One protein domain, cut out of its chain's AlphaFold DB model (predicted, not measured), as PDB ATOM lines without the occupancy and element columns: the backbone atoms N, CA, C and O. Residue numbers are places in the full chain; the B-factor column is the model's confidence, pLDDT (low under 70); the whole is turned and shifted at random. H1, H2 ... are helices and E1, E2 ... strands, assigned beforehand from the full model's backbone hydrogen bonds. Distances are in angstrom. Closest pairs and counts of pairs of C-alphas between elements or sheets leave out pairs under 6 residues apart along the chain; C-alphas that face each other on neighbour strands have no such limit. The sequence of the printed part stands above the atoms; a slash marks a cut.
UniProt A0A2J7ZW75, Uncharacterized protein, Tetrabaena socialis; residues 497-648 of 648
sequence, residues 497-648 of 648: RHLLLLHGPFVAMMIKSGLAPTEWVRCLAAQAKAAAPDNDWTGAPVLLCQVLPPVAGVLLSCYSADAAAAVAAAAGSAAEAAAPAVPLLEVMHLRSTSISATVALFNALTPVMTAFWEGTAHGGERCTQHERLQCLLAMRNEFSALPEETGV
ATOM      1  N   ARG A 497      25.444   0.037 -48.040       83.12
ATOM      2  CA  ARG A 497      24.831  -1.029 -47.237       83.12
ATOM      3  C   ARG A 497      23.843  -0.436 -46.240       83.12
ATOM      4  O   ARG A 497      24.083   0.624 -45.670       83.12
ATOM      5  N   HIS A 498      22.738  -1.139 -46.009       90.00
ATOM      6  CA  HIS A 498      21.726  -0.719 -45.045       90.00
ATOM      7  C   HIS A 498      21.966  -1.430 -43.721       90.00
ATOM      8  O   HIS A 498      21.919  -2.655 -43.666       90.00
ATOM      9  N   LEU A 499      22.245  -0.673 -42.664       91.94
ATOM     10  CA  LEU A 499      22.545  -1.240 -41.355       91.94
ATOM     11  C   LEU A 499      21.267  -1.320 -40.503       91.94
ATOM     12  O   LEU A 499      20.465  -0.383 -40.477       91.94
ATOM     13  N   LEU A 500      21.079  -2.433 -39.800       92.75
ATOM     14  CA  LEU A 500      19.968  -2.662 -38.877       92.75
ATOM     15  C   LEU A 500      20.526  -3.093 -37.520       92.75
ATOM     16  O   LEU A 500      21.268  -4.068 -37.449       92.75
ATOM     17  N   LEU A 501      20.172  -2.390 -36.449       93.88
ATOM     18  CA  LEU A 501      20.501  -2.789 -35.083       93.88
ATOM     19  C   LEU A 501      19.271  -3.428 -34.438       93.88
ATOM     20  O   LEU A 501      18.239  -2.780 -34.273       93.88
ATOM     21  N   LEU A 502      19.408  -4.691 -34.052       93.75
ATOM     22  CA  LEU A 502      18.449  -5.418 -33.229       93.75
ATOM     23  C   LEU A 502      18.962  -5.396 -31.793       93.75
ATOM     24  O   LEU A 502      20.014  -5.971 -31.529       93.75
ATOM     25  N   HIS A 503      18.272  -4.744 -30.864       92.81
ATOM     26  CA  HIS A 503      18.724  -4.661 -29.474       92.81
ATOM     27  C   HIS A 503      17.572  -4.786 -28.479       92.81
ATOM     28  O   HIS A 503      16.399  -4.815 -28.844       92.81
ATOM     29  N   GLY A 504      17.921  -4.926 -27.203       89.62
ATOM     30  CA  GLY A 504      16.962  -5.013 -26.106       89.62
ATOM     31  C   GLY A 504      17.058  -6.323 -25.321       89.62
ATOM     32  O   GLY A 504      17.920  -7.169 -25.585       89.62
ATOM     33  N   PRO A 505      16.187  -6.520 -24.317       88.06
ATOM     34  CA  PRO A 505      16.314  -7.627 -23.368       88.06
ATOM     35  C   PRO A 505      16.186  -9.015 -24.003       88.06
ATOM     36  O   PRO A 505      16.803  -9.963 -23.520       88.06
ATOM     37  N   PHE A 506      15.425  -9.133 -25.095       88.50
ATOM     38  CA  PHE A 506      15.318 -10.371 -25.867       88.50
ATOM     39  C   PHE A 506      16.674 -10.794 -26.449       88.50
ATOM     40  O   PHE A 506      17.127 -11.921 -26.248       88.50
ATOM     41  N   VAL A 507      17.367  -9.861 -27.107       89.38
ATOM     42  CA  VAL A 507      18.705 -10.092 -27.667       89.38
ATOM     43  C   VAL A 507      19.716 -10.347 -26.548       89.38
ATOM     44  O   VAL A 507      20.525 -11.268 -26.647       89.38
ATOM     45  N   ALA A 508      19.616  -9.611 -25.434       87.69
ATOM     46  CA  ALA A 508      20.442  -9.836 -24.247       87.69
ATOM     47  C   ALA A 508      20.323 -11.272 -23.717       87.69
ATOM     48  O   ALA A 508      21.328 -11.901 -23.387       87.69
ATOM     49  N   MET A 509      19.092 -11.783 -23.622       87.94
ATOM     50  CA  MET A 509      18.816 -13.147 -23.181       87.94
ATOM     51  C   MET A 509      19.443 -14.155 -24.142       87.94
ATOM     52  O   MET A 509      20.156 -15.046 -23.698       87.94
ATOM     53  N   MET A 510      19.253 -13.965 -25.446       87.56
ATOM     54  CA  MET A 510      19.786 -14.853 -26.476       87.56
ATOM     55  C   MET A 510      21.312 -14.950 -26.442       87.56
ATOM     56  O   MET A 510      21.846 -16.059 -26.417       87.56
ATOM     57  N   ILE A 511      22.004 -13.806 -26.365       87.44
ATOM     58  CA  ILE A 511      23.468 -13.758 -26.254       87.44
ATOM     59  C   ILE A 511      23.923 -14.480 -24.974       87.44
ATOM     60  O   ILE A 511      24.843 -15.295 -25.019       87.44
ATOM     61  N   LYS A 512      23.256 -14.242 -23.834       86.25
ATOM     62  CA  LYS A 512      23.588 -14.885 -22.546       86.25
ATOM     63  C   LYS A 512      23.316 -16.387 -22.524       86.25
ATOM     64  O   LYS A 512      24.018 -17.114 -21.827       86.25
ATOM     65  N   SER A 513      22.312 -16.857 -23.259       85.44
ATOM     66  CA  SER A 513      21.965 -18.278 -23.356       85.44
ATOM     67  C   SER A 513      22.947 -19.089 -24.206       85.44
ATOM     68  O   SER A 513      22.802 -20.306 -24.279       85.44
ATOM     69  N   GLY A 514      23.923 -18.445 -24.858       80.50
ATOM     70  CA  GLY A 514      24.876 -19.118 -25.743       80.50
ATOM     71  C   GLY A 514      24.249 -19.632 -27.041       80.50
ATOM     72  O   GLY A 514      24.867 -20.426 -27.745       80.50
ATOM     73  N   LEU A 515      23.026 -19.194 -27.366       80.81
ATOM     74  CA  LEU A 515      22.421 -19.451 -28.670       80.81
ATOM     75  C   LEU A 515      23.245 -18.722 -29.726       80.81
ATOM     76  O   LEU A 515      23.485 -17.525 -29.579       80.81
ATOM     77  N   ALA A 516      23.663 -19.428 -30.777       83.81
ATOM     78  CA  ALA A 516      24.461 -18.857 -31.854       83.81
ATOM     79  C   ALA A 516      23.661 -17.741 -32.556       83.81
ATOM     80  O   ALA A 516      22.719 -18.043 -33.296       83.81
ATOM     81  N   PRO A 517      24.017 -16.452 -32.377       86.31
ATOM     82  CA  PRO A 517      23.237 -15.354 -32.950       86.31
ATOM     83  C   PRO A 517      23.208 -15.420 -34.480       86.31
ATOM     84  O   PRO A 517      22.245 -14.998 -35.110       86.31
ATOM     85  N   THR A 518      24.233 -16.022 -35.084       86.75
ATOM     86  CA  THR A 518      24.329 -16.280 -36.522       86.75
ATOM     87  C   THR A 518      23.250 -17.234 -37.032       86.75
ATOM     88  O   THR A 518      22.694 -16.985 -38.097       86.75
ATOM     89  N   GLU A 519      22.895 -18.287 -36.293       89.56
ATOM     90  CA  GLU A 519      21.809 -19.198 -36.683       89.56
ATOM     91  C   GLU A 519      20.450 -18.511 -36.606       89.56
ATOM     92  O   GLU A 519      19.647 -18.622 -37.533       89.56
ATOM     93  N   TRP A 520      20.218 -17.743 -35.538       91.56
ATOM     94  CA  TRP A 520      19.002 -16.947 -35.405       91.56
ATOM     95  C   TRP A 520      18.872 -15.937 -36.549       91.56
ATOM     96  O   TRP A 520      17.834 -15.884 -37.206       91.56
ATOM     97  N   VAL A 521      19.942 -15.205 -36.865       93.00
ATOM     98  CA  VAL A 521      19.964 -14.251 -37.981       93.00
ATOM     99  C   VAL A 521      19.761 -14.943 -39.330       93.00
ATOM    100  O   VAL A 521      19.065 -14.405 -40.188       93.00
ATOM    101  N   ARG A 522      20.284 -16.160 -39.519       92.56
ATOM    102  CA  ARG A 522      20.044 -16.955 -40.733       92.56
ATOM    103  C   ARG A 522      18.569 -17.352 -40.866       92.56
ATOM    104  O   ARG A 522      18.008 -17.269 -41.960       92.56
ATOM    105  N   CYS A 523      17.912 -17.697 -39.756       92.88
ATOM    106  CA  CYS A 523      16.464 -17.917 -39.713       92.88
ATOM    107  C   CYS A 523      15.678 -16.637 -40.038       92.88
ATOM    108  O   CYS A 523      14.748 -16.693 -40.842       92.88
ATOM    109  N   LEU A 524      16.074 -15.484 -39.482       93.19
ATOM    110  CA  LEU A 524      15.461 -14.191 -39.810       93.19
ATOM    111  C   LEU A 524      15.608 -13.856 -41.296       93.19
ATOM    112  O   LEU A 524      14.645 -13.437 -41.934       93.19
ATOM    113  N   ALA A 525      16.789 -14.086 -41.871       92.38
ATOM    114  CA  ALA A 525      17.047 -13.865 -43.286       92.38
ATOM    115  C   ALA A 525      16.172 -14.768 -44.177       92.38
ATOM    116  O   ALA A 525      15.620 -14.304 -45.176       92.38
ATOM    117  N   ALA A 526      15.988 -16.038 -43.801       92.62
ATOM    118  CA  ALA A 526      15.101 -16.961 -44.511       92.62
ATOM    119  C   ALA A 526      13.625 -16.531 -44.431       92.62
ATOM    120  O   ALA A 526      12.921 -16.561 -45.441       92.62
ATOM    121  N   GLN A 527      13.166 -16.084 -43.257       93.06
ATOM    122  CA  GLN A 527      11.805 -15.572 -43.062       93.06
ATOM    123  C   GLN A 527      11.560 -14.284 -43.856       93.06
ATOM    124  O   GLN A 527      10.547 -14.178 -44.545       93.06
ATOM    125  N   ALA A 528      12.508 -13.344 -43.833       92.44
ATOM    126  CA  ALA A 528      12.442 -12.115 -44.620       92.44
ATOM    127  C   ALA A 528      12.349 -12.407 -46.128       92.44
ATOM    128  O   ALA A 528      11.554 -11.787 -46.830       92.44
ATOM    129  N   LYS A 529      13.111 -13.396 -46.620       91.50
ATOM    130  CA  LYS A 529      13.064 -13.848 -48.020       91.50
ATOM    131  C   LYS A 529      11.737 -14.500 -48.393       91.50
ATOM    132  O   LYS A 529      11.222 -14.240 -49.473       91.50
ATOM    133  N   ALA A 530      11.166 -15.311 -47.505       91.19
ATOM    134  CA  ALA A 530       9.855 -15.917 -47.730       91.19
ATOM    135  C   ALA A 530       8.719 -14.877 -47.749       91.19
ATOM    136  O   ALA A 530       7.756 -15.042 -48.494       91.19
ATOM    137  N   ALA A 531       8.836 -13.809 -46.953       88.94
ATOM    138  CA  ALA A 531       7.836 -12.746 -46.864       88.94
ATOM    139  C   ALA A 531       7.855 -11.769 -48.057       88.94
ATOM    140  O   ALA A 531       6.859 -11.088 -48.290       88.94
ATOM    141  N   ALA A 532       8.957 -11.699 -48.811       89.44
ATOM    142  CA  ALA A 532       9.118 -10.792 -49.949       89.44
ATOM    143  C   ALA A 532       9.763 -11.499 -51.164       89.44
ATOM    144  O   ALA A 532      10.896 -11.181 -51.533       89.44
ATOM    145  N   PRO A 533       9.064 -12.465 -51.793       83.50
ATOM    146  CA  PRO A 533       9.629 -13.308 -52.852       83.50
ATOM    147  C   PRO A 533       9.954 -12.553 -54.149       83.50
ATOM    148  O   PRO A 533      10.779 -13.026 -54.926       83.50
ATOM    149  N   ASP A 534       9.333 -11.392 -54.370       86.94
ATOM    150  CA  ASP A 534       9.493 -10.591 -55.592       86.94
ATOM    151  C   ASP A 534      10.722  -9.662 -55.559       86.94
ATOM    152  O   ASP A 534      11.038  -9.013 -56.557       86.94
ATOM    153  N   ASN A 535      11.432  -9.584 -54.427       84.81
ATOM    154  CA  ASN A 535      12.617  -8.742 -54.298       84.81
ATOM    155  C   ASN A 535      13.876  -9.446 -54.829       84.81
ATOM    156  O   ASN A 535      14.248 -10.526 -54.365       84.81
ATOM    157  N   ASP A 536      14.592  -8.788 -55.743       79.62
ATOM    158  CA  ASP A 536      15.829  -9.293 -56.359       79.62
ATOM    159  C   ASP A 536      17.061  -9.086 -55.456       79.62
ATOM    160  O   ASP A 536      18.026  -8.388 -55.780       79.62
ATOM    161  N   TRP A 537      17.020  -9.662 -54.253       81.25
ATOM    162  CA  TRP A 537      18.216  -9.831 -53.436       81.25
ATOM    163  C   TRP A 537      18.927 -11.067 -53.978       81.25
ATOM    164  O   TRP A 537      18.552 -12.188 -53.635       81.25
ATOM    165  N   THR A 538      19.933 -10.887 -54.829       70.94
ATOM    166  CA  THR A 538      20.679 -11.923 -55.580       70.94
ATOM    167  C   THR A 538      21.357 -13.029 -54.736       70.94
ATOM    168  O   THR A 538      22.226 -13.750 -55.220       70.94
ATOM    169  N   GLY A 539      20.991 -13.183 -53.462       73.88
ATOM    170  CA  GLY A 539      21.417 -14.220 -52.530       73.88
ATOM    171  C   GLY A 539      20.607 -14.158 -51.231       73.88
ATOM    172  O   GLY A 539      19.569 -14.826 -51.108       73.88
ATOM    173  N   ALA A 540      21.085 -13.354 -50.275       84.88
ATOM    174  CA  ALA A 540      20.564 -13.239 -48.912       84.88
ATOM    175  C   ALA A 540      20.221 -11.778 -48.538       84.88
ATOM    176  O   ALA A 540      20.980 -10.870 -48.881       84.88
ATOM    177  N   PRO A 541      19.108 -11.530 -47.812       86.38
ATOM    178  CA  PRO A 541      18.751 -10.184 -47.347       86.38
ATOM    179  C   PRO A 541      19.747  -9.610 -46.333       86.38
ATOM    180  O   PRO A 541      19.928  -8.393 -46.273       86.38
ATOM    181  N   VAL A 542      20.402 -10.476 -45.555       90.44
ATOM    182  CA  VAL A 542      21.477 -10.127 -44.620       90.44
ATOM    183  C   VAL A 542      22.794 -10.619 -45.207       90.44
ATOM    184  O   VAL A 542      22.910 -11.786 -45.563       90.44
ATOM    185  N   LEU A 543      23.771  -9.724 -45.315       87.38
ATOM    186  CA  LEU A 543      25.105 -10.007 -45.839       87.38
ATOM    187  C   LEU A 543      26.078 -10.357 -44.719       87.38
ATOM    188  O   LEU A 543      26.829 -11.319 -44.832       87.38
ATOM    189  N   LEU A 544      26.072  -9.548 -43.658       88.94
ATOM    190  CA  LEU A 544      26.985  -9.683 -42.529       88.94
ATOM    191  C   LEU A 544      26.230  -9.495 -41.220       88.94
ATOM    192  O   LEU A 544      25.293  -8.694 -41.140       88.94
ATOM    193  N   CYS A 545      26.672 -10.222 -40.203       90.44
ATOM    194  CA  CYS A 545      26.188 -10.123 -38.837       90.44
ATOM    195  C   CYS A 545      27.364  -9.869 -37.893       90.44
ATOM    196  O   CYS A 545      28.388 -10.556 -37.966       90.44
ATOM    197  N   GLN A 546      27.190  -8.904 -36.994       89.88
ATOM    198  CA  GLN A 546      28.116  -8.613 -35.911       89.88
ATOM    199  C   GLN A 546      27.350  -8.521 -34.594       89.88
ATOM    200  O   GLN A 546      26.397  -7.757 -34.452       89.88
ATOM    201  N   VAL A 547      27.762  -9.314 -33.610       89.44
ATOM    202  CA  VAL A 547      27.178  -9.270 -32.265       89.44
ATOM    203  C   VAL A 547      27.852  -8.144 -31.491       89.44
ATOM    204  O   VAL A 547      29.073  -8.039 -31.515       89.44
ATOM    205  N   LEU A 548      27.068  -7.335 -30.783       87.75
ATOM    206  CA  LEU A 548      27.531  -6.252 -29.915       87.75
ATOM    207  C   LEU A 548      27.123  -6.554 -28.460       87.75
ATOM    208  O   LEU A 548      26.115  -6.021 -27.977       87.75
ATOM    209  N   PRO A 549      27.871  -7.412 -27.738       84.00
ATOM    210  CA  PRO A 549      27.537  -7.795 -26.367       84.00
ATOM    211  C   PRO A 549      27.324  -6.621 -25.395       84.00
ATOM    212  O   PRO A 549      26.349  -6.689 -24.643       84.00
ATOM    213  N   PRO A 550      28.134  -5.535 -25.412       81.12
ATOM    214  CA  PRO A 550      28.001  -4.453 -24.429       81.12
ATOM    215  C   PRO A 550      26.641  -3.753 -24.443       81.12
ATOM    216  O   PRO A 550      26.122  -3.360 -23.403       81.12
ATOM    217  N   VAL A 551      26.031  -3.637 -25.622       83.44
ATOM    218  CA  VAL A 551      24.707  -3.019 -25.805       83.44
ATOM    219  C   VAL A 551      23.588  -4.049 -25.915       83.44
ATOM    220  O   VAL A 551      22.447  -3.676 -26.180       83.44
ATOM    221  N   ALA A 552      23.898  -5.335 -25.708       89.38
ATOM    222  CA  ALA A 552      22.984  -6.444 -25.955       89.38
ATOM    223  C   ALA A 552      22.303  -6.331 -27.331       89.38
ATOM    224  O   ALA A 552      21.077  -6.397 -27.444       89.38
ATOM    225  N   GLY A 553      23.118  -6.098 -28.362       91.19
ATOM    226  CA  GLY A 553      22.661  -5.835 -29.719       91.19
ATOM    227  C   GLY A 553      23.252  -6.791 -30.750       91.19
ATOM    228  O   GLY A 553      24.291  -7.410 -30.532       91.19
ATOM    229  N   VAL A 554      22.592  -6.885 -31.898       91.62
ATOM    230  CA  VAL A 554      23.082  -7.535 -33.112       91.62
ATOM    231  C   VAL A 554      22.974  -6.529 -34.248       91.62
ATOM    232  O   VAL A 554      21.888  -6.040 -34.560       91.62
ATOM    233  N   LEU A 555      24.115  -6.204 -34.843       92.31
ATOM    234  CA  LEU A 555      24.241  -5.296 -35.969       92.31
ATOM    235  C   LEU A 555      24.265  -6.105 -37.268       92.31
ATOM    236  O   LEU A 555      25.117  -6.971 -37.470       92.31
ATOM    237  N   LEU A 556      23.311  -5.825 -38.147       93.00
ATOM    238  CA  LEU A 556      23.127  -6.510 -39.418       93.00
ATOM    239  C   LEU A 556      23.444  -5.564 -40.566       93.00
ATOM    240  O   LEU A 556      22.977  -4.427 -40.590       93.00
ATOM    241  N   SER A 557      24.196  -6.053 -41.546       92.12
ATOM    242  CA  SER A 557      24.374  -5.382 -42.829       92.12
ATOM    243  C   SER A 557      23.462  -6.022 -43.863       92.12
ATOM    244  O   SER A 557      23.689  -7.161 -44.268       92.12
ATOM    245  N   CYS A 558      22.460  -5.289 -44.327       92.06
ATOM    246  CA  CYS A 558      21.476  -5.741 -45.302       92.06
ATOM    247  C   CYS A 558      21.807  -5.272 -46.723       92.06
ATOM    248  O   CYS A 558      22.446  -4.234 -46.925       92.06
ATOM    249  N   TYR A 559      21.345  -6.046 -47.709       88.75
ATOM    250  CA  TYR A 559      21.599  -5.795 -49.132       88.75
ATOM    251  C   TYR A 559      20.936  -4.506 -49.644       88.75
ATOM    252  O   TYR A 559      21.528  -3.771 -50.427       88.75
ATOM    253  N   SER A 560      19.718  -4.215 -49.181       90.19
ATOM    254  CA  SER A 560      18.935  -3.035 -49.560       90.19
ATOM    255  C   SER A 560      18.073  -2.534 -48.393       90.19
ATOM    256  O   SER A 560      17.954  -3.204 -47.362       90.19
ATOM    257  N   ALA A 561      17.451  -1.362 -48.553       89.56
ATOM    258  CA  ALA A 561      16.490  -0.830 -47.586       89.56
ATOM    259  C   ALA A 561      15.306  -1.789 -47.379       89.56
ATOM    260  O   ALA A 561      14.916  -2.044 -46.240       89.56
ATOM    261  N   ASP A 562      14.794  -2.370 -48.466       91.06
ATOM    262  CA  ASP A 562      13.685  -3.328 -48.423       91.06
ATOM    263  C   ASP A 562      14.084  -4.619 -47.706       91.06
ATOM    264  O   ASP A 562      13.301  -5.169 -46.934       91.06
ATOM    265  N   ALA A 563      15.330  -5.074 -47.893       91.81
ATOM    266  CA  ALA A 563      15.871  -6.202 -47.143       91.81
ATOM    267  C   ALA A 563      15.941  -5.894 -45.641       91.81
ATOM    268  O   ALA A 563      15.519  -6.715 -44.829       91.81
ATOM    269  N   ALA A 564      16.415  -4.702 -45.262       92.25
ATOM    270  CA  ALA A 564      16.458  -4.282 -43.863       92.25
ATOM    271  C   ALA A 564      15.052  -4.212 -43.240       92.25
ATOM    272  O   ALA A 564      14.859  -4.681 -42.121       92.25
ATOM    273  N   ALA A 565      14.063  -3.677 -43.966       92.81
ATOM    274  CA  ALA A 565      12.674  -3.607 -43.511       92.81
ATOM    275  C   ALA A 565      12.033  -4.999 -43.357       92.81
ATOM    276  O   ALA A 565      11.362  -5.270 -42.361       92.81
ATOM    277  N   ALA A 566      12.279  -5.912 -44.302       93.38
ATOM    278  CA  ALA A 566      11.785  -7.285 -44.223       93.38
ATOM    279  C   ALA A 566      12.413  -8.060 -43.051       93.38
ATOM    280  O   ALA A 566      11.715  -8.778 -42.335       93.38
ATOM    281  N   VAL A 567      13.717  -7.883 -42.812       94.12
ATOM    282  CA  VAL A 567      14.420  -8.489 -41.668       94.12
ATOM    283  C   VAL A 567      13.922  -7.909 -40.345       94.12
ATOM    284  O   VAL A 567      13.700  -8.669 -39.406       94.12
ATOM    285  N   ALA A 568      13.673  -6.599 -40.274       94.00
ATOM    286  CA  ALA A 568      13.066  -5.952 -39.112       94.00
ATOM    287  C   ALA A 568      11.690  -6.549 -38.767       94.00
ATOM    288  O   ALA A 568      11.441  -6.904 -37.615       94.00
ATOM    289  N   ALA A 569      10.819  -6.719 -39.768       93.38
ATOM    290  CA  ALA A 569       9.492  -7.311 -39.589       93.38
ATOM    291  C   ALA A 569       9.557  -8.787 -39.149       93.38
ATOM    292  O   ALA A 569       8.812  -9.205 -38.256       93.38
ATOM    293  N   ALA A 570      10.476  -9.565 -39.732       93.06
ATOM    294  CA  ALA A 570      10.727 -10.947 -39.326       93.06
ATOM    295  C   ALA A 570      11.226 -11.024 -37.875       93.06
ATOM    296  O   ALA A 570      10.748 -11.848 -37.097       93.06
ATOM    297  N   ALA A 571      12.138 -10.128 -37.485       92.44
ATOM    298  CA  ALA A 571      12.671 -10.071 -36.130       92.44
ATOM    299  C   ALA A 571      11.584  -9.724 -35.101       92.44
ATOM    300  O   ALA A 571      11.488 -10.400 -34.076       92.44
ATOM    301  N   GLY A 572      10.722  -8.744 -35.402       90.12
ATOM    302  CA  GLY A 572       9.567  -8.402 -34.564       90.12
ATOM    303  C   GLY A 572       8.613  -9.585 -34.378       90.12
ATOM    304  O   GLY A 572       8.306  -9.956 -33.247       90.12
ATOM    305  N   SER A 573       8.242 -10.252 -35.475       90.12
ATOM    306  CA  SER A 573       7.350 -11.422 -35.440       90.12
ATOM    307  C   SER A 573       7.949 -12.588 -34.642       90.12
ATOM    308  O   SER A 573       7.254 -13.255 -33.875       90.12
ATOM    309  N   ALA A 574       9.254 -12.840 -34.799       88.38
ATOM    310  CA  ALA A 574       9.959 -13.892 -34.074       88.38
ATOM    311  C   ALA A 574      10.046 -13.601 -32.567       88.38
ATOM    312  O   ALA A 574       9.890 -14.518 -31.759       88.38
ATOM    313  N   ALA A 575      10.270 -12.340 -32.182       86.75
ATOM    314  CA  ALA A 575      10.300 -11.927 -30.782       86.75
ATOM    315  C   ALA A 575       8.917 -12.056 -30.117       86.75
ATOM    316  O   ALA A 575       8.820 -12.619 -29.024       86.75
ATOM    317  N   GLU A 576       7.847 -11.620 -30.795       87.06
ATOM    318  CA  GLU A 576       6.464 -11.759 -30.312       87.06
ATOM    319  C   GLU A 576       6.068 -13.227 -30.100       87.06
ATOM    320  O   GLU A 576       5.461 -13.570 -29.083       87.06
ATOM    321  N   ALA A 577       6.451 -14.112 -31.028       87.00
ATOM    322  CA  ALA A 577       6.157 -15.539 -30.936       87.00
ATOM    323  C   ALA A 577       6.926 -16.239 -29.802       87.00
ATOM    324  O   ALA A 577       6.401 -17.161 -29.175       87.00
ATOM    325  N   ALA A 578       8.170 -15.829 -29.544       83.12
ATOM    326  CA  ALA A 578       9.035 -16.481 -28.568       83.12
ATOM    327  C   ALA A 578       8.674 -16.135 -27.116       83.12
ATOM    328  O   ALA A 578       8.829 -16.978 -26.231       83.12
ATOM    329  N   ALA A 579       8.219 -14.907 -26.848       74.31
ATOM    330  CA  ALA A 579       7.966 -14.469 -25.482       74.31
ATOM    331  C   ALA A 579       6.942 -13.316 -25.405       74.31
ATOM    332  O   ALA A 579       7.338 -12.164 -25.225       74.31
ATOM    333  N   PRO A 580       5.624 -13.602 -25.412       74.06
ATOM    334  CA  PRO A 580       4.573 -12.574 -25.385       74.06
ATOM    335  C   PRO A 580       4.540 -11.713 -24.103       74.06
ATOM    336  O   PRO A 580       3.759 -10.769 -24.019       74.06
ATOM    337  N   ALA A 581       5.364 -12.033 -23.098       70.75
ATOM    338  CA  ALA A 581       5.461 -11.322 -21.820       70.75
ATOM    339  C   ALA A 581       6.842 -10.679 -21.549       70.75
ATOM    340  O   ALA A 581       7.028 -10.083 -20.488       70.75
ATOM    341  N   VAL A 582       7.821 -10.812 -22.455       58.69
ATOM    342  CA  VAL A 582       9.182 -10.258 -22.285       58.69
ATOM    343  C   VAL A 582       9.291  -8.923 -23.041       58.69
ATOM    344  O   VAL A 582       8.694  -8.791 -24.106       58.69
ATOM    345  N   PRO A 583      10.008  -7.916 -22.501       58.34
ATOM    346  CA  PRO A 583      10.119  -6.584 -23.102       58.34
ATOM    347  C   PRO A 583      10.600  -6.575 -24.563       58.34
ATOM    348  O   PRO A 583      11.373  -7.440 -24.980       58.34
ATOM    349  N   LEU A 584      10.124  -5.551 -25.290       77.94
ATOM    350  CA  LEU A 584      10.231  -5.359 -26.738       77.94
ATOM    351  C   LEU A 584      11.651  -5.575 -27.277       77.94
ATOM    352  O   LEU A 584      12.624  -5.013 -26.774       77.94
ATOM    353  N   LEU A 585      11.740  -6.351 -28.360       89.06
ATOM    354  CA  LEU A 585      12.837  -6.232 -29.310       89.06
ATOM    355  C   LEU A 585      12.763  -4.837 -29.938       89.06
ATOM    356  O   LEU A 585      11.764  -4.490 -30.568       89.06
ATOM    357  N   GLU A 586      13.821  -4.057 -29.781       91.50
ATOM    358  CA  GLU A 586      13.953  -2.747 -30.399       91.50
ATOM    359  C   GLU A 586      14.717  -2.897 -31.713       91.50
ATOM    360  O   GLU A 586      15.782  -3.522 -31.782       91.50
ATOM    361  N   VAL A 587      14.135  -2.352 -32.779       91.56
ATOM    362  CA  VAL A 587      14.708  -2.395 -34.120       91.56
ATOM    363  C   VAL A 587      15.020  -0.978 -34.565       91.56
ATOM    364  O   VAL A 587      14.125  -0.146 -34.703       91.56
ATOM    365  N   MET A 588      16.300  -0.711 -34.803       90.62
ATOM    366  CA  MET A 588      16.794   0.609 -35.163       90.62
ATOM    367  C   MET A 588      17.447   0.567 -36.546       90.62
ATOM    368  O   MET A 588      18.396  -0.178 -36.790       90.62
ATOM    369  N   HIS A 589      16.931   1.380 -37.470       89.38
ATOM    370  CA  HIS A 589      17.518   1.543 -38.797       89.38
ATOM    371  C   HIS A 589      18.674   2.540 -38.738       89.38
ATOM    372  O   HIS A 589      18.499   3.696 -38.355       89.38
ATOM    373  N   LEU A 590      19.851   2.093 -39.159       86.19
ATOM    374  CA  LEU A 590      21.082   2.862 -39.114       86.19
ATOM    375  C   LEU A 590      21.421   3.376 -40.517       86.19
ATOM    376  O   LEU A 590      21.562   2.607 -41.472       86.19
ATOM    377  N   ARG A 591      21.550   4.699 -40.655       80.69
ATOM    378  CA  ARG A 591      21.919   5.336 -41.924       80.69
ATOM    379  C   ARG A 591      23.438   5.413 -42.010       80.69
ATOM    380  O   ARG A 591      24.055   6.221 -41.326       80.69
ATOM    381  N   SER A 592      24.040   4.585 -42.857       80.00
ATOM    382  CA  SER A 592      25.480   4.623 -43.113       80.00
ATOM    383  C   SER A 592      25.769   4.521 -44.603       80.00
ATOM    384  O   SER A 592      25.118   3.773 -45.324       80.00
ATOM    385  N   THR A 593      26.761   5.277 -45.064       77.56
ATOM    386  CA  THR A 593      27.329   5.144 -46.413       77.56
ATOM    387  C   THR A 593      28.526   4.194 -46.447       77.56
ATOM    388  O   THR A 593      29.134   4.010 -47.497       77.56
ATOM    389  N   SER A 594      28.899   3.622 -45.299       76.69
ATOM    390  CA  SER A 594      30.052   2.736 -45.176       76.69
ATOM    391  C   SER A 594      29.763   1.342 -45.728       76.69
ATOM    392  O   SER A 594      28.663   0.806 -45.593       76.69
ATOM    393  N   ILE A 595      30.798   0.722 -46.291       76.81
ATOM    394  CA  ILE A 595      30.766  -0.661 -46.771       76.81
ATOM    395  C   ILE A 595      30.892  -1.649 -45.595       76.81
ATOM    396  O   ILE A 595      30.546  -2.812 -45.734       76.81
ATOM    397  N   SER A 596      31.334  -1.228 -44.410       82.06
ATOM    398  CA  SER A 596      31.428  -2.101 -43.229       82.06
ATOM    399  C   SER A 596      30.670  -1.511 -42.046       82.06
ATOM    400  O   SER A 596      30.707  -0.298 -41.805       82.06
ATOM    401  N   ALA A 597      29.988  -2.395 -41.315       80.88
ATOM    402  CA  ALA A 597      29.278  -2.074 -40.088       80.88
ATOM    403  C   ALA A 597      30.268  -1.624 -39.001       80.88
ATOM    404  O   ALA A 597      30.041  -0.611 -38.345       80.88
ATOM    405  N   THR A 598      31.422  -2.290 -38.928       82.62
ATOM    406  CA  THR A 598      32.560  -1.925 -38.077       82.62
ATOM    407  C   THR A 598      33.060  -0.512 -38.389       82.62
ATOM    408  O   THR A 598      33.195   0.304 -37.485       82.62
ATOM    409  N   VAL A 599      33.276  -0.181 -39.669       83.19
ATOM    410  CA  VAL A 599      33.726   1.166 -40.081       83.19
ATOM    411  C   VAL A 599      32.667   2.232 -39.767       83.19
ATOM    412  O   VAL A 599      32.999   3.327 -39.320       83.19
ATOM    413  N   ALA A 600      31.381   1.923 -39.973       85.25
ATOM    414  CA  ALA A 600      30.284   2.832 -39.638       85.25
ATOM    415  C   ALA A 600      30.224   3.121 -38.135       85.25
ATOM    416  O   ALA A 600      30.078   4.274 -37.728       85.25
ATOM    417  N   LEU A 601      30.357   2.064 -37.331       86.56
ATOM    418  CA  LEU A 601      30.395   2.145 -35.884       86.56
ATOM    419  C   LEU A 601      31.583   2.984 -35.425       86.56
ATOM    420  O   LEU A 601      31.400   3.886 -34.616       86.56
ATOM    421  N   PHE A 602      32.759   2.762 -36.007       84.00
ATOM    422  CA  PHE A 602      33.959   3.510 -35.668       84.00
ATOM    423  C   PHE A 602      33.821   5.007 -35.955       84.00
ATOM    424  O   PHE A 602      34.037   5.831 -35.071       84.00
ATOM    425  N   ASN A 603      33.358   5.362 -37.157       84.94
ATOM    426  CA  ASN A 603      33.134   6.758 -37.545       84.94
ATOM    427  C   ASN A 603      32.163   7.491 -36.606       84.94
ATOM    428  O   ASN A 603      32.258   8.707 -36.443       84.94
ATOM    429  N   ALA A 604      31.214   6.773 -36.002       88.62
ATOM    430  CA  ALA A 604      30.301   7.336 -35.014       88.62
ATOM    431  C   ALA A 604      30.880   7.353 -33.597       88.62
ATOM    432  O   ALA A 604      30.585   8.270 -32.833       88.62
ATOM    433  N   LEU A 605      31.707   6.365 -33.259       88.50
ATOM    434  CA  LEU A 605      32.368   6.242 -31.968       88.50
ATOM    435  C   LEU A 605      33.425   7.331 -31.777       88.50
ATOM    436  O   LEU A 605      33.482   7.918 -30.703       88.50
ATOM    437  N   THR A 606      34.184   7.675 -32.824       87.69
ATOM    438  CA  THR A 606      35.218   8.720 -32.774       87.69
ATOM    439  C   THR A 606      34.725  10.041 -32.180       87.69
ATOM    440  O   THR A 606      35.246  10.435 -31.140       87.69
ATOM    441  N   PRO A 607      33.698  10.724 -32.726       88.94
ATOM    442  CA  PRO A 607      33.235  11.988 -32.156       88.94
ATOM    443  C   PRO A 607      32.649  11.837 -30.744       88.94
ATOM    444  O   PRO A 607      32.765  12.764 -29.947       88.94
ATOM    445  N   VAL A 608      32.038  10.691 -30.414       90.75
ATOM    446  CA  VAL A 608      31.504  10.416 -29.066       90.75
ATOM    447  C   VAL A 608      32.640  10.290 -28.055       90.75
ATOM    448  O   VAL A 608      32.595  10.905 -26.991       90.75
ATOM    449  N   MET A 609      33.680   9.536 -28.401       88.88
ATOM    450  CA  MET A 609      34.868   9.355 -27.575       88.88
ATOM    451  C   MET A 609      35.676  10.640 -27.434       88.88
ATOM    452  O   MET A 609      36.123  10.937 -26.331       88.88
ATOM    453  N   THR A 610      35.834  11.420 -28.506       87.44
ATOM    454  CA  THR A 610      36.480  12.738 -28.454       87.44
ATOM    455  C   THR A 610      35.716  13.675 -27.523       87.44
ATOM    456  O   THR A 610      36.312  14.226 -26.603       87.44
ATOM    457  N   ALA A 611      34.392  13.789 -27.675       88.88
ATOM    458  CA  ALA A 611      33.583  14.645 -26.809       88.88
ATOM    459  C   ALA A 611      33.581  14.165 -25.346       88.88
ATOM    460  O   ALA A 611      33.606  14.969 -24.410       88.88
ATOM    461  N   PHE A 612      33.603  12.848 -25.124       90.62
ATOM    462  CA  PHE A 612      33.762  12.277 -23.791       90.62
ATOM    463  C   PHE A 612      35.144  12.585 -23.196       90.62
ATOM    464  O   PHE A 612      35.219  12.999 -22.040       90.62
ATOM    465  N   TRP A 613      36.224  12.449 -23.972       88.75
ATOM    466  CA  TRP A 613      37.592  12.756 -23.545       88.75
ATOM    467  C   TRP A 613      37.776  14.224 -23.179       88.75
ATOM    468  O   TRP A 613      38.269  14.531 -22.093       88.75
ATOM    469  N   GLU A 614      37.342  15.129 -24.055       87.06
ATOM    470  CA  GLU A 614      37.375  16.575 -23.823       87.06
ATOM    471  C   GLU A 614      36.500  16.966 -22.626       87.06
ATOM    472  O   GLU A 614      36.717  17.997 -21.989       87.06
ATOM    473  N   GLY A 615      35.561  16.093 -22.247       88.69
ATOM    474  CA  GLY A 615      34.605  16.332 -21.180       88.69
ATOM    475  C   GLY A 615      33.569  17.362 -21.593       88.69
ATOM    476  O   GLY A 615      33.160  18.150 -20.757       88.69
ATOM    477  N   THR A 616      33.184  17.383 -22.869       89.69
ATOM    478  CA  THR A 616      32.155  18.273 -23.425       89.69
ATOM    479  C   THR A 616      30.799  17.583 -23.564       89.69
ATOM    480  O   THR A 616      29.785  18.252 -23.747       89.69
ATOM    481  N   ALA A 617      30.759  16.247 -23.497       89.44
ATOM    482  CA  ALA A 617      29.523  15.480 -23.598       89.44
ATOM    483  C   ALA A 617      29.612  14.106 -22.912       89.44
ATOM    484  O   ALA A 617      30.628  13.719 -22.331       89.44
ATOM    485  N   HIS A 618      28.499  13.367 -22.991       89.81
ATOM    486  CA  HIS A 618      28.377  11.956 -22.613       89.81
ATOM    487  C   HIS A 618      28.836  11.629 -21.185       89.81
ATOM    488  O   HIS A 618      29.321  10.538 -20.932       89.81
ATOM    489  N   GLY A 619      28.697  12.572 -20.248       87.50
ATOM    490  CA  GLY A 619      29.091  12.385 -18.849       87.50
ATOM    491  C   GLY A 619      30.570  12.656 -18.546       87.50
ATOM    492  O   GLY A 619      30.949  12.608 -17.378       87.50
ATOM    493  N   GLY A 620      31.389  13.006 -19.545       86.94
ATOM    494  CA  GLY A 620      32.820  13.273 -19.360       86.94
ATOM    495  C   GLY A 620      33.127  14.489 -18.475       86.94
ATOM    496  O   GLY A 620      34.140  14.490 -17.778       86.94
ATOM    497  N   GLU A 621      32.231  15.483 -18.420       89.44
ATOM    498  CA  GLU A 621      32.348  16.692 -17.577       89.44
ATOM    499  C   GLU A 621      32.587  16.380 -16.093       89.44
ATOM    500  O   GLU A 621      33.265  17.128 -15.391       89.44
ATOM    501  N   ARG A 622      32.020  15.268 -15.607       88.75
ATOM    502  CA  ARG A 622      32.072  14.860 -14.194       88.75
ATOM    503  C   ARG A 622      33.184  13.863 -13.898       88.75
ATOM    504  O   ARG A 622      33.404  13.538 -12.736       88.75
ATOM    505  N   CYS A 623      33.860  13.377 -14.931       88.38
ATOM    506  CA  CYS A 623      34.939  12.415 -14.814       88.38
ATOM    507  C   CYS A 623      36.282  13.141 -14.793       88.38
ATOM    508  O   CYS A 623      36.533  14.064 -15.575       88.38
ATOM    509  N   THR A 624      37.188  12.675 -13.948       88.69
ATOM    510  CA  THR A 624      38.612  12.990 -14.046       88.69
ATOM    511  C   THR A 624      39.176  12.479 -15.375       88.69
ATOM    512  O   THR A 624      38.651  11.537 -15.970       88.69
ATOM    513  N   GLN A 625      40.281  13.062 -15.847       83.25
ATOM    514  CA  GLN A 625      40.966  12.580 -17.055       83.25
ATOM    515  C   GLN A 625      41.333  11.088 -16.949       83.25
ATOM    516  O   GLN A 625      41.256  10.352 -17.928       83.25
ATOM    517  N   HIS A 626      41.675  10.636 -15.740       83.44
ATOM    518  CA  HIS A 626      41.963   9.238 -15.449       83.44
ATOM    519  C   HIS A 626      40.736   8.339 -15.641       83.44
ATOM    520  O   HIS A 626      40.825   7.337 -16.340       83.44
ATOM    521  N   GLU A 627      39.580   8.705 -15.084       88.62
ATOM    522  CA  GLU A 627      38.332   7.945 -15.260       88.62
ATOM    523  C   GLU A 627      37.878   7.921 -16.723       88.62
ATOM    524  O   GLU A 627      37.424   6.887 -17.212       88.62
ATOM    525  N   ARG A 628      38.051   9.034 -17.453       88.69
ATOM    526  CA  ARG A 628      37.759   9.081 -18.893       88.69
ATOM    527  C   ARG A 628      38.640   8.100 -19.653       88.69
ATOM    528  O   ARG A 628      38.130   7.250 -20.372       88.69
ATOM    529  N   LEU A 629      39.954   8.164 -19.445       85.12
ATOM    530  CA  LEU A 629      40.909   7.239 -20.051       85.12
ATOM    531  C   LEU A 629      40.557   5.778 -19.745       85.12
ATOM    532  O   LEU A 629      40.559   4.942 -20.645       85.12
ATOM    533  N   GLN A 630      40.235   5.479 -18.486       86.94
ATOM    534  CA  GLN A 630      39.838   4.140 -18.066       86.94
ATOM    535  C   GLN A 630      38.599   3.653 -18.831       86.94
ATOM    536  O   GLN A 630      38.585   2.531 -19.332       86.94
ATOM    537  N   CYS A 631      37.580   4.500 -18.977       88.88
ATOM    538  CA  CYS A 631      36.388   4.156 -19.746       88.88
ATOM    539  C   CYS A 631      36.703   3.942 -21.239       88.88
ATOM    540  O   CYS A 631      36.244   2.962 -21.824       88.88
ATOM    541  N   LEU A 632      37.555   4.779 -21.842       88.56
ATOM    542  CA  LEU A 632      37.947   4.630 -23.249       88.56
ATOM    543  C   LEU A 632      38.767   3.360 -23.512       88.56
ATOM    544  O   LEU A 632      38.553   2.690 -24.520       88.56
ATOM    545  N   LEU A 633      39.676   2.996 -22.606       85.44
ATOM    546  CA  LEU A 633      40.425   1.741 -22.705       85.44
ATOM    547  C   LEU A 633      39.521   0.520 -22.485       85.44
ATOM    548  O   LEU A 633      39.671  -0.484 -23.178       85.44
ATOM    549  N   ALA A 634      38.561   0.599 -21.559       87.62
ATOM    550  CA  ALA A 634      37.577  -0.462 -21.352       87.62
ATOM    551  C   ALA A 634      36.697  -0.653 -22.597       87.62
ATOM    552  O   ALA A 634      36.530  -1.778 -23.060       87.62
ATOM    553  N   MET A 635      36.227   0.442 -23.200       87.38
ATOM    554  CA  MET A 635      35.541   0.410 -24.490       87.38
ATOM    555  C   MET A 635      36.396  -0.215 -25.583       87.38
ATOM    556  O   MET A 635      35.893  -1.016 -26.365       87.38
ATOM    557  N   ARG A 636      37.683   0.131 -25.650       84.75
ATOM    558  CA  ARG A 636      38.592  -0.458 -26.631       84.75
ATOM    559  C   ARG A 636      38.666  -1.973 -26.488       84.75
ATOM    560  O   ARG A 636      38.548  -2.664 -27.492       84.75
ATOM    561  N   ASN A 637      38.797  -2.478 -25.263       82.00
ATOM    562  CA  ASN A 637      38.837  -3.916 -24.992       82.00
ATOM    563  C   ASN A 637      37.517  -4.611 -25.349       82.00
ATOM    564  O   ASN A 637      37.520  -5.709 -25.901       82.00
ATOM    565  N   GLU A 638      36.383  -3.972 -25.056       84.00
ATOM    566  CA  GLU A 638      35.076  -4.477 -25.481       84.00
ATOM    567  C   GLU A 638      34.953  -4.513 -27.005       84.00
ATOM    568  O   GLU A 638      34.385  -5.458 -27.548       84.00
ATOM    569  N   PHE A 639      35.515  -3.517 -27.694       80.88
ATOM    570  CA  PHE A 639      35.505  -3.431 -29.148       80.88
ATOM    571  C   PHE A 639      36.415  -4.477 -29.802       80.88
ATOM    572  O   PHE A 639      36.007  -5.134 -30.755       80.88
ATOM    573  N   SER A 640      37.625  -4.683 -29.278       77.31
ATOM    574  CA  SER A 640      38.546  -5.716 -29.767       77.31
ATOM    575  C   SER A 640      38.037  -7.133 -29.493       77.31
ATOM    576  O   SER A 640      38.423  -8.068 -30.184       77.31
ATOM    577  N   ALA A 641      37.163  -7.300 -28.496       80.94
ATOM    578  CA  ALA A 641      36.481  -8.558 -28.211       80.94
ATOM    579  C   ALA A 641      35.228  -8.786 -29.079       80.94
ATOM    580  O   ALA A 641      34.581  -9.831 -28.948       80.94
ATOM    581  N   LEU A 642      34.848  -7.833 -29.943       81.06
ATOM    582  CA  LEU A 642      33.723  -8.028 -30.853       81.06
ATOM    583  C   LEU A 642      34.061  -9.134 -31.861       81.06
ATOM    584  O   LEU A 642      35.133  -9.103 -32.466       81.06
ATOM    585  N   PRO A 643      33.146 -10.092 -32.095       79.69
ATOM    586  CA  PRO A 643      33.324 -11.081 -33.147       79.69
ATOM    587  C   PRO A 643      33.535 -10.403 -34.504       79.69
ATOM    588  O   PRO A 643      32.914  -9.373 -34.797       79.69
ATOM    589  N   GLU A 644      34.372 -11.008 -35.348       81.75
ATOM    590  CA  GLU A 644      34.515 -10.577 -36.737       81.75
ATOM    591  C   GLU A 644      33.163 -10.603 -37.466       81.75
ATOM    592  O   GLU A 644      32.269 -11.391 -37.140       81.75
ATOM    593  N   GLU A 645      33.008  -9.730 -38.465       80.31
ATOM    594  CA  GLU A 645      31.819  -9.718 -39.316       80.31
ATOM    595  C   GLU A 645      31.696 -11.077 -40.022       80.31
ATOM    596  O   GLU A 645      32.496 -11.424 -40.890       80.31
ATOM    597  N   THR A 646      30.681 -11.854 -39.647       83.25
ATOM    598  CA  THR A 646      30.449 -13.181 -40.228       83.25
ATOM    599  C   THR A 646      29.461 -13.083 -41.382       83.25
ATOM    600  O   THR A 646      28.409 -12.451 -41.260       83.25
ATOM    601  N   GLY A 647      29.801 -13.716 -42.509       84.19
ATOM    602  CA  GLY A 647      28.857 -13.947 -43.603       84.19
ATOM    603  C   GLY A 647      27.711 -14.844 -43.139       84.19
ATOM    604  O   GLY A 647      27.958 -15.864 -42.490       84.19
ATOM    605  N   VAL A 648      26.472 -14.443 -43.436       78.50
ATOM    606  CA  VAL A 648      25.247 -15.142 -42.993       78.50
ATOM    607  C   VAL A 648      24.842 -16.263 -43.938       78.50
ATOM    608  O   VAL A 648      24.784 -16.006 -45.161       78.50
TER     609      VAL A 648
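AT A GLANCE: This is residues 497 to 648 of the 648 residues of an uncharacterized protein of Tetrabaena socialis (UniProt A0A2J7ZW75). A strongly twisted sheet of four strands has helices H1, H2 and H3 on one face, making two layers, and a long helical hairpin, H4 and H5, reaches away from it as an arm that makes much of the length. After H5 the last residues fold back to the sheet, where residues 646 to 647 pair with E2. The 152 printed residues run E1 H1 H2 E2 E3 H3 E4 H4 H5, with sheet order E2 - E3 - E1 - E4, all antiparallel; the class is mixed, helices and strands. The whole is compact, with a radius of gyration of the C-alphas of 16.9 A, yet only just elongated, spanning 54 by 36 by 22 A.

IN THESE COORDINATES: Find C-alpha 498 at (21.726, -0.719, -45.045), where E1, residues 498 to 503, begins. The other strands are E2, residues 542 to 548 and 16.4 A long, E3, residues 553 to 558, and E4, residues 586 to 590. Look for H1 at residues 505 to 512, H2 at 517 to 531, 20.9 A, and H3 at 561 to 578, 25.7 A. H4, residues 597 to 614, is 26.0 A long with a kink of 28 degrees near residue 604. H5, residues 625 to 640, is 22.4 A long and ends at C-alpha 640, (38.546, -5.716, -29.767).

HOW THE PARTS SIT: Start at the sheet: N 546 and O 555 of E2 and E3, a hairpin, are 2.9 A apart, within hydrogen-bond range. So are N 500 and O 556 of E1 and E3, 2.9 A, and N 588 and O 501 of E4 and E1, 2.9 A. E1, H1 H2, E2 and E3, H3, E4 are split strand-helix-strand units, same-way strands with another strand between them, each with a right-handed crossover. H3 has a height over the sheet of 7.7 A and runs along the strands, at 13 degrees to E1 on the local plane. H2, on the same face, runs slantwise to the strands and touches H3, closest at the C-alphas of Ala 528 and Ala 566, 4.9 A. H1 is on the sheet, its Val 507 C-alpha 6.2 A from that of Gly 553 in E3. H4 only grazes the sheet, with residues 597 to 601. H4 touches H5 with residues 609 to 613 alone, closest at the C-alphas of Trp 613 and Arg 628, 5.9 A, a shallow tilt of 8 degrees, opposite ways. Every O i to N i+4 pair is within hydrogen-bond range in H1, H2, H3 and H5; in H4, 12 of 14 are.

THE WHOLE: The C-alphas farthest apart, of Asp 534 and Thr 624, are 55.9 A apart. The printed part has no cut, and no link is long. Confidence is low at residues 582 to 583, under 70.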